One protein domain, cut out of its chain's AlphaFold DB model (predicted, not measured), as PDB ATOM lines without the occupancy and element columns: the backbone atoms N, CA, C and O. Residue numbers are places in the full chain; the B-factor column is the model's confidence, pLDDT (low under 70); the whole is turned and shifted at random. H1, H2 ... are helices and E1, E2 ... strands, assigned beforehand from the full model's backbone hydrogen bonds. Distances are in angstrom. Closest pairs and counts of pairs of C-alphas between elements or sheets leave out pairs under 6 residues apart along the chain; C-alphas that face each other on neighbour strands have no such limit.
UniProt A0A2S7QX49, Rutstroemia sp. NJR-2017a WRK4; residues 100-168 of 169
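What this domain is: This is residues 100 to 168 of the 169 residues of a protein of Rutstroemia sp. NJR-2017a WRK4 (UniProt A0A2S7QX49). Helices H1 and H2 pack steeply together toward one end of an elongated body, with hairpin E1 and E2 toward the other. The 69 printed residues hold H1, E1, E2, H2, H3 in order, mostly helix, one antiparallel sheet, under half in named elements. It is compact, radius of gyration of the C-alphas 11.6 A, spanning 36 by 21 by 20 A.

How they stand to each other: H1, residues 104 to 111, touches H2, residues 139 to 150, at a steep tilt of 61 degrees, C-alphas 104 and 146 closest at 5.6 A. E1, residues 125 to 127, and E2, 134 to 136, are antiparallel, N 126 and O 135 within hydrogen-bond range at 2.9 A. H3, residues 163 to 166, is close to H2 but not clearly touching, closest C-alphas 6.8 A. Every O i to N i+4 pair in H1 and H2 is within range.

Where its parts are: H1 begins at C-alpha 104 (101.184, 101.238, 130.960); H2 is 16.6 A long; H3 ends at C-alpha 166 (84.047, 105.868, 122.837).

The domain as a whole: The printed part has no cut, long links H1 to E1 and H2 to H3, and pLDDT under 70 at residues 100 to 102.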
ATOM      1  N   GLY A 100     109.662 104.168 137.148       55.16
ATOM      2  CA  GLY A 100     108.984 105.272 137.841       55.16
ATOM      3  C   GLY A 100     107.452 105.233 137.825       55.16
ATOM      4  O   GLY A 100     106.825 106.196 138.260       55.16
ATOM      5  N   GLY A 101     106.831 104.139 137.375       57.00
ATOM      6  CA  GLY A 101     105.376 103.975 137.378       57.00
ATOM      7  C   GLY A 101     104.932 102.567 136.970       57.00
ATOM      8  O   GLY A 101     105.747 101.786 136.473       57.00
ATOM      9  N   PRO A 102     103.654 102.199 137.192       60.72
ATOM     10  CA  PRO A 102     103.132 100.934 136.694       60.72
ATOM     11  C   PRO A 102     103.269 100.889 135.169       60.72
ATOM     12  O   PRO A 102     102.923 101.848 134.484       60.72
ATOM     13  N   ASP A 103     103.755  99.760 134.645       79.06
ATOM     14  CA  ASP A 103     103.782  99.486 133.205       79.06
ATOM     15  C   ASP A 103     102.415  99.840 132.594       79.06
ATOM     16  O   ASP A 103     101.381  99.364 133.077       79.06
ATOM     17  N   ALA A 104     102.402 100.696 131.566       82.00
ATOM     18  CA  ALA A 104     101.184 101.238 130.960       82.00
ATOM     19  C   ALA A 104     100.192 100.128 130.574       82.00
ATOM     20  O   ALA A 104      98.979 100.296 130.700       82.00
ATOM     21  N   TRP A 105     100.702  98.955 130.188       85.50
ATOM     22  CA  TRP A 105      99.890  97.761 129.972       85.50
ATOM     23  C   TRP A 105      99.153  97.317 131.231       85.50
ATOM     24  O   TRP A 105      97.931  97.194 131.219       85.50
ATOM     25  N   ARG A 106      99.877  97.085 132.331       85.56
ATOM     26  CA  ARG A 106      99.291  96.662 133.610       85.56
ATOM     27  C   ARG A 106      98.293  97.696 134.130       85.56
ATOM     28  O   ARG A 106      97.246  97.304 134.635       85.56
ATOM     29  N   HIS A 107      98.591  98.986 133.975       86.00
ATOM     30  CA  HIS A 107      97.696 100.075 134.367       86.00
ATOM     31  C   HIS A 107      96.360 100.022 133.612       86.00
ATOM     32  O   HIS A 107      95.309  99.832 134.223       86.00
ATOM     33  N   VAL A 108      96.404 100.064 132.277       88.69
ATOM     34  CA  VAL A 108      95.208 100.057 131.416       88.69
ATOM     35  C   VAL A 108      94.382  98.784 131.600       88.69
ATOM     36  O   VAL A 108      93.159  98.843 131.724       88.69
ATOM     37  N   TYR A 109      95.034  97.620 131.643       88.50
ATOM     38  CA  TYR A 109      94.342  96.334 131.753       88.50
ATOM     39  C   TYR A 109      93.692  96.119 133.120       88.50
ATOM     40  O   TYR A 109      92.692  95.405 133.197       88.50
ATOM     41  N   ASN A 110      94.244  96.695 134.189       88.69
ATOM     42  CA  ASN A 110      93.628  96.635 135.511       88.69
ATOM     43  C   ASN A 110      92.468  97.621 135.631       88.69
ATOM     44  O   ASN A 110      91.420  97.239 136.143       88.69
ATOM     45  N   LEU A 111      92.636  98.847 135.127       89.75
ATOM     46  CA  LEU A 111      91.612  99.891 135.169       89.75
ATOM     47  C   LEU A 111      90.354  99.484 134.396       89.75
ATOM     48  O   LEU A 111      89.246  99.675 134.876       89.75
ATOM     49  N   LEU A 112      90.523  98.878 133.220       90.56
ATOM     50  CA  LEU A 112      89.417  98.507 132.328       90.56
ATOM     51  C   LEU A 112      88.941  97.065 132.518       90.56
ATOM     52  O   LEU A 112      88.152  96.556 131.714       90.56
ATOM     53  N   ARG A 113      89.450  96.372 133.542       90.19
ATOM     54  CA  ARG A 113      89.002  95.020 133.858       90.19
ATOM     55  C   ARG A 113      87.547  95.083 134.292       90.19
ATOM     56  O   ARG A 113      87.194  95.773 135.242       90.19
ATOM     57  N   CYS A 114      86.714  94.308 133.612       86.94
ATOM     58  CA  CYS A 114      85.315  94.199 133.970       86.94
ATOM     59  C   CYS A 114      85.185  93.577 135.375       86.94
ATOM     60  O   CYS A 114      85.811  92.541 135.627       86.94
ATOM     61  N   PRO A 115      84.360  94.145 136.277       81.56
ATOM     62  CA  PRO A 115      84.103  93.561 137.596       81.56
ATOM     63  C   PRO A 115      83.360  92.213 137.526       81.56
ATOM     64  O   PRO A 115      83.267  91.514 138.530       81.56
ATOM     65  N   GLY A 116      82.865  91.824 136.347       78.19
ATOM     66  CA  GLY A 116      82.105  90.598 136.128       78.19
ATOM     67  C   GLY A 116      80.600  90.833 136.233       78.19
ATOM     68  O   GLY A 116      80.112  91.919 135.914       78.19
ATOM     69  N   SER A 117      79.858  89.800 136.644       70.56
ATOM     70  CA  SER A 117      78.388  89.828 136.738       70.56
ATOM     71  C   SER A 117      77.885  91.100 137.449       70.56
ATOM     72  O   SER A 117      78.437  91.463 138.491       70.56
ATOM     73  N   PRO A 118      76.863  91.801 136.913       75.25
ATOM     74  CA  PRO A 118      75.956  91.405 135.826       75.25
ATOM     75  C   PRO A 118      76.467  91.692 134.401       75.25
ATOM     76  O   PRO A 118      75.709  91.527 133.448       75.25
ATOM     77  N   CYS A 119      77.713  92.144 134.229       80.56
ATOM     78  CA  CYS A 119      78.270  92.454 132.915       80.56
ATOM     79  C   CYS A 119      78.761  91.181 132.203       80.56
ATOM     80  O   CYS A 119      79.625  90.461 132.705       80.56
ATOM     81  N   ASP A 120      78.219  90.917 131.013       82.56
ATOM     82  CA  ASP A 120      78.502  89.743 130.174       82.56
ATOM     83  C   ASP A 120      79.342  90.077 128.924       82.56
ATOM     84  O   ASP A 120      79.619  89.215 128.087       82.56
ATOM     85  N   LEU A 121      79.821  91.319 128.814       83.50
ATOM     86  CA  LEU A 121      80.557  91.828 127.649       83.50
ATOM     87  C   LEU A 121      81.978  91.255 127.517       83.50
ATOM     88  O   LEU A 121      82.629  91.424 126.480       83.50
ATOM     89  N   GLY A 122      82.442  90.528 128.533       81.19
ATOM     90  CA  GLY A 122      83.736  89.861 128.570       81.19
ATOM     91  C   GLY A 122      84.685  90.455 129.617       81.19
ATOM     92  O   GLY A 122      84.248  91.156 130.527       81.19
ATOM     93  N   PRO A 123      85.995  90.164 129.517       85.06
ATOM     94  CA  PRO A 123      86.962  90.483 130.569       85.06
ATOM     95  C   PRO A 123      87.281  91.977 130.697       85.06
ATOM     96  O   PRO A 123      87.809  92.392 131.728       85.06
ATOM     97  N   TYR A 124      86.972  92.775 129.671       89.62
ATOM     98  CA  TYR A 124      87.243  94.209 129.649       89.62
ATOM     99  C   TYR A 124      86.024  94.971 129.146       89.62
ATOM    100  O   TYR A 124      85.446  94.629 128.108       89.62
ATOM    101  N   CYS A 125      85.657  96.017 129.871       91.94
ATOM    102  CA  CYS A 125      84.552  96.890 129.515       91.94
ATOM    103  C   CYS A 125      84.874  98.344 129.857       91.94
ATOM    104  O   CYS A 125      85.737  98.631 130.686       91.94
ATOM    105  N   CYS A 126      84.177  99.263 129.200       89.44
ATOM    106  CA  CYS A 126      84.137 100.662 129.590       89.44
ATOM    107  C   CYS A 126      82.764 100.970 130.173       89.44
ATOM    108  O   CYS A 126      81.765 100.742 129.494       89.44
ATOM    109  N   GLN A 127      82.704 101.484 131.399       87.62
ATOM    110  CA  GLN A 127      81.457 101.984 131.963       87.62
ATOM    111  C   GLN A 127      81.272 103.460 131.607       87.62
ATOM    112  O   GLN A 127      82.194 104.256 131.738       87.62
ATOM    113  N   ASP A 128      80.073 103.813 131.171       82.19
ATOM    114  CA  ASP A 128      79.627 105.196 131.041       82.19
ATOM    115  C   ASP A 128      79.057 105.671 132.381       82.19
ATOM    116  O   ASP A 128      78.217 104.998 132.981       82.19
ATOM    117  N   ARG A 129      79.535 106.815 132.869       76.75
ATOM    118  CA  ARG A 129      79.147 107.374 134.165       76.75
ATOM    119  C   ARG A 129      77.734 107.951 134.202       76.75
ATOM    120  O   ARG A 129      77.128 107.951 135.271       76.75
ATOM    121  N   GLU A 130      77.209 108.443 133.085       73.94
ATOM    122  CA  GLU A 130      75.871 109.041 133.022       73.94
ATOM    123  C   GLU A 130      74.802 107.960 132.898       73.94
ATOM    124  O   GLU A 130      73.767 108.002 133.566       73.94
ATOM    125  N   THR A 131      75.060 106.963 132.049       76.75
ATOM    126  CA  THR A 131      74.079 105.913 131.749       76.75
ATOM    127  C   THR A 131      74.281 104.637 132.565       76.75
ATOM    128  O   THR A 131      73.417 103.757 132.539       76.75
ATOM    129  N   TYR A 132      75.414 104.512 133.267       79.50
ATOM    130  CA  TYR A 132      75.890 103.302 133.954       79.50
ATOM    131  C   TYR A 132      76.005 102.066 133.050       79.50
ATOM    132  O   TYR A 132      76.225 100.956 133.546       79.50
ATOM    133  N   LYS A 133      75.889 102.241 131.728       82.50
ATOM    134  CA  LYS A 133      75.996 101.167 130.744       82.50
ATOM    135  C   LYS A 133      77.445 100.763 130.564       82.50
ATOM    136  O   LYS A 133      78.352 101.589 130.597       82.50
ATOM    137  N   HIS A 134      77.650  99.468 130.369       88.38
ATOM    138  CA  HIS A 134      78.953  98.913 130.040       88.38
ATOM    139  C   HIS A 134      79.035  98.723 128.528       88.38
ATOM    140  O   HIS A 134      78.058  98.315 127.900       88.38
ATOM    141  N   TYR A 135      80.207  98.983 127.961       88.38
ATOM    142  CA  TYR A 135      80.521  98.771 126.553       88.38
ATOM    143  C   TYR A 135      81.710  97.829 126.426       88.38
ATOM    144  O   TYR A 135      82.655  97.885 127.217       88.38
ATOM    145  N   LYS A 136      81.671  96.932 125.441       89.19
ATOM    146  CA  LYS A 136      82.686  95.891 125.276       89.19
ATOM    147  C   LYS A 136      83.993  96.483 124.765       89.19
ATOM    148  O   LYS A 136      84.026  97.054 123.682       89.19
ATOM    149  N   LEU A 137      85.095  96.232 125.469       89.12
ATOM    150  CA  LEU A 137      86.421  96.625 124.998       89.12
ATOM    151  C   LEU A 137      87.137  95.455 124.330       89.12
ATOM    152  O   LEU A 137      87.613  94.514 124.967       89.12
ATOM    153  N   LEU A 138      87.238  95.532 123.007       86.81
ATOM    154  CA  LEU A 138      88.072  94.637 122.216       86.81
ATOM    155  C   LEU A 138      89.561  94.964 122.401       86.81
ATOM    156  O   LEU A 138      89.955  96.093 122.692       86.81
ATOM    157  N   GLY A 139      90.424  93.971 122.169       81.75
ATOM    158  CA  GLY A 139      91.861  94.103 122.431       81.75
ATOM    159  C   GLY A 139      92.574  95.207 121.638       81.75
ATOM    160  O   GLY A 139      93.633  95.661 122.058       81.75
ATOM    161  N   HIS A 140      92.026  95.660 120.505       84.69
ATOM    162  CA  HIS A 140      92.602  96.784 119.761       84.69
ATOM    163  C   HIS A 140      92.354  98.138 120.448       84.69
ATOM    164  O   HIS A 140      93.247  98.985 120.422       84.69
ATOM    165  N   TYR A 141      91.218  98.317 121.135       87.75
ATOM    166  CA  TYR A 141      90.967  99.502 121.958       87.75
ATOM    167  C   TYR A 141      91.929  99.550 123.146       87.75
ATOM    168  O   TYR A 141      92.571 100.570 123.364       87.75
ATOM    169  N   LEU A 142      92.150  98.419 123.828       87.31
ATOM    170  CA  LEU A 142      93.126  98.335 124.925       87.31
ATOM    171  C   LEU A 142      94.537  98.732 124.474       87.31
ATOM    172  O   LEU A 142      95.200  99.512 125.145       87.31
ATOM    173  N   ARG A 143      94.988  98.266 123.302       85.06
ATOM    174  CA  ARG A 143      96.292  98.666 122.739       85.06
ATOM    175  C   ARG A 143      96.378 100.159 122.428       85.06
ATOM    176  O   ARG A 143      97.445 100.745 122.580       85.06
ATOM    177  N   THR A 144      95.281 100.756 121.975       88.06
ATOM    178  CA  THR A 144      95.207 102.196 121.698       88.06
ATOM    179  C   THR A 144      95.318 102.995 122.995       88.06
ATOM    180  O   THR A 144      96.111 103.927 123.071       88.06
ATOM    181  N   LEU A 145      94.632 102.551 124.050       90.44
ATOM    182  CA  LEU A 145      94.689 103.165 125.380       90.44
ATOM    183  C   LEU A 145      96.060 102.999 126.050       90.44
ATOM    184  O   LEU A 145      96.537 103.913 126.711       90.44
ATOM    185  N   VAL A 146      96.750 101.876 125.828       86.62
ATOM    186  CA  VAL A 146      98.143 101.718 126.278       86.62
ATOM    187  C   VAL A 146      99.058 102.729 125.600       86.62
ATOM    188  O   VAL A 146      99.867 103.353 126.279       86.62
ATOM    189  N   LYS A 147      98.916 102.932 124.284       86.88
ATOM    190  CA  LYS A 147      99.682 103.971 123.586       86.88
ATOM    191  C   LYS A 147      99.369 105.350 124.156       86.88
ATOM    192  O   LYS A 147     100.309 106.085 124.413       86.88
ATOM    193  N   PHE A 148      98.102 105.673 124.393       87.38
ATOM    194  CA  PHE A 148      97.685 106.940 125.003       87.38
ATOM    195  C   PHE A 148      98.415 107.196 126.336       87.38
ATOM    196  O   PHE A 148      99.135 108.180 126.471       87.38
ATOM    197  N   VAL A 149      98.395 106.227 127.257       87.31
ATOM    198  CA  VAL A 149      99.121 106.330 128.539       87.31
ATOM    199  C   VAL A 149     100.642 106.435 128.349       87.31
ATOM    200  O   VAL A 149     101.307 107.188 129.055       87.31
ATOM    201  N   GLN A 150     101.219 105.727 127.372       84.62
ATOM    202  CA  GLN A 150     102.653 105.817 127.059       84.62
ATOM    203  C   GLN A 150     103.081 107.190 126.520       84.62
ATOM    204  O   GLN A 150     104.240 107.558 126.692       84.62
ATOM    205  N   HIS A 151     102.178 107.943 125.882       83.38
ATOM    206  CA  HIS A 151     102.454 109.309 125.417       83.38
ATOM    207  C   HIS A 151     102.350 110.349 126.547       83.38
ATOM    208  O   HIS A 151     102.620 111.527 126.318       83.38
ATOM    209  N   GLY A 152     102.041 109.913 127.774       81.31
ATOM    210  CA  GLY A 152     101.951 110.764 128.959       81.31
ATOM    211  C   GLY A 152     100.536 111.247 129.265       81.31
ATOM    212  O   GLY A 152     100.356 112.022 130.206       81.31
ATOM    213  N   ASP A 153      99.538 110.789 128.510       85.12
ATOM    214  CA  ASP A 153      98.148 111.112 128.787       85.12
ATOM    215  C   ASP A 153      97.625 110.337 130.008       85.12
ATOM    216  O   ASP A 153      98.007 109.194 130.281       85.12
ATOM    217  N   LYS A 154      96.729 110.971 130.766       85.75
ATOM    218  CA  LYS A 154      96.180 110.401 132.000       85.75
ATOM    219  C   LYS A 154      94.953 109.551 131.706       85.75
ATOM    220  O   LYS A 154      94.017 110.009 131.063       85.75
ATOM    221  N   LEU A 155      94.954 108.332 132.236       87.62
ATOM    222  CA  LEU A 155      93.815 107.421 132.234       87.62
ATOM    223  C   LEU A 155      93.640 106.901 133.663       87.62
ATOM    224  O   LEU A 155      94.272 105.916 134.021       87.62
ATOM    225  N   GLU A 156      92.870 107.580 134.509       85.81
ATOM    226  CA  GLU A 156      92.665 107.200 135.920       85.81
ATOM    227  C   GLU A 156      91.283 106.574 136.156       85.81
ATOM    228  O   GLU A 156      91.108 105.772 137.074       85.81
ATOM    229  N   SER A 157      90.325 106.872 135.279       86.06
ATOM    230  CA  SER A 157      88.951 106.374 135.300       86.06
ATOM    231  C   SER A 157      88.473 105.941 133.908       86.06
ATOM    232  O   SER A 157      89.049 106.303 132.882       86.06
ATOM    233  N   HIS A 158      87.355 105.211 133.859       85.56
ATOM    234  CA  HIS A 158      86.607 104.980 132.618       85.56
ATOM    235  C   HIS A 158      86.166 106.294 131.952       85.56
ATOM    236  O   HIS A 158      85.983 106.321 130.735       85.56
ATOM    237  N   ASP A 159      86.052 107.376 132.733       82.88
ATOM    238  CA  ASP A 159      85.750 108.737 132.272       82.88
ATOM    239  C   ASP A 159      86.859 109.341 131.390       82.88
ATOM    240  O   ASP A 159      86.560 110.159 130.519       82.88
ATOM    241  N   ASP A 160      88.097 108.869 131.537       85.56
ATOM    242  CA  ASP A 160      89.261 109.385 130.811       85.56
ATOM    243  C   ASP A 160      89.499 108.658 129.478       85.56
ATOM    244  O   ASP A 160      90.454 108.951 128.759       85.56
ATOM    245  N   VAL A 161      88.645 107.686 129.132       86.44
ATOM    246  CA  VAL A 161      88.699 106.998 127.838       86.44
ATOM    247  C   VAL A 161      88.409 108.016 126.724       86.44
ATOM    248  O   VAL A 161      87.311 108.585 126.707       86.44
ATOM    249  N   PRO A 162      89.345 108.228 125.780       86.31
ATOM    250  CA  PRO A 162      89.203 109.210 124.711       86.31
ATOM    251  C   PRO A 162      87.917 109.050 123.889       86.31
ATOM    252  O   PRO A 162      87.438 107.941 123.626       86.31
ATOM    253  N   GLN A 163      87.339 110.181 123.477       79.62
ATOM    254  CA  GLN A 163      86.033 110.218 122.813       79.62
ATOM    255  C   GLN A 163      86.032 109.506 121.450       79.62
ATOM    256  O   GLN A 163      85.016 108.942 121.047       79.62
ATOM    257  N   ASP A 164      87.161 109.502 120.748       80.81
ATOM    258  CA  ASP A 164      87.375 108.760 119.504       80.81
ATOM    259  C   ASP A 164      87.257 107.245 119.712       80.81
ATOM    260  O   ASP A 164      86.668 106.566 118.871       80.81
ATOM    261  N   VAL A 165      87.740 106.727 120.847       83.75
ATOM    262  CA  VAL A 165      87.528 105.332 121.251       83.75
ATOM    263  C   VAL A 165      86.062 105.118 121.613       83.75
ATOM    264  O   VAL A 165      85.457 104.184 121.099       83.75
ATOM    265  N   ARG A 166      85.459 105.998 122.424       82.56
ATOM    266  CA  ARG A 166      84.047 105.868 122.837       82.56
ATOM    267  C   ARG A 166      83.052 105.877 121.686       82.56
ATOM    268  O   ARG A 166      82.069 105.156 121.738       82.56
ATOM    269  N   THR A 167      83.305 106.679 120.658       80.94
ATOM    270  CA  THR A 167      82.418 106.787 119.486       80.94
ATOM    271  C   THR A 167      82.407 105.498 118.654       80.94
ATOM    272  O   THR A 167      81.504 105.291 117.849       80.94
ATOM    273  N   GLN A 168      83.404 104.627 118.835       79.50
ATOM    274  CA  GLN A 168      83.537 103.353 118.125       79.50
ATOM    275  C   GLN A 168      83.042 102.141 118.945       79.50
ATOM    276  O   GLN A 168      83.191 101.002 118.489       79.50
TER     277      GLN A 168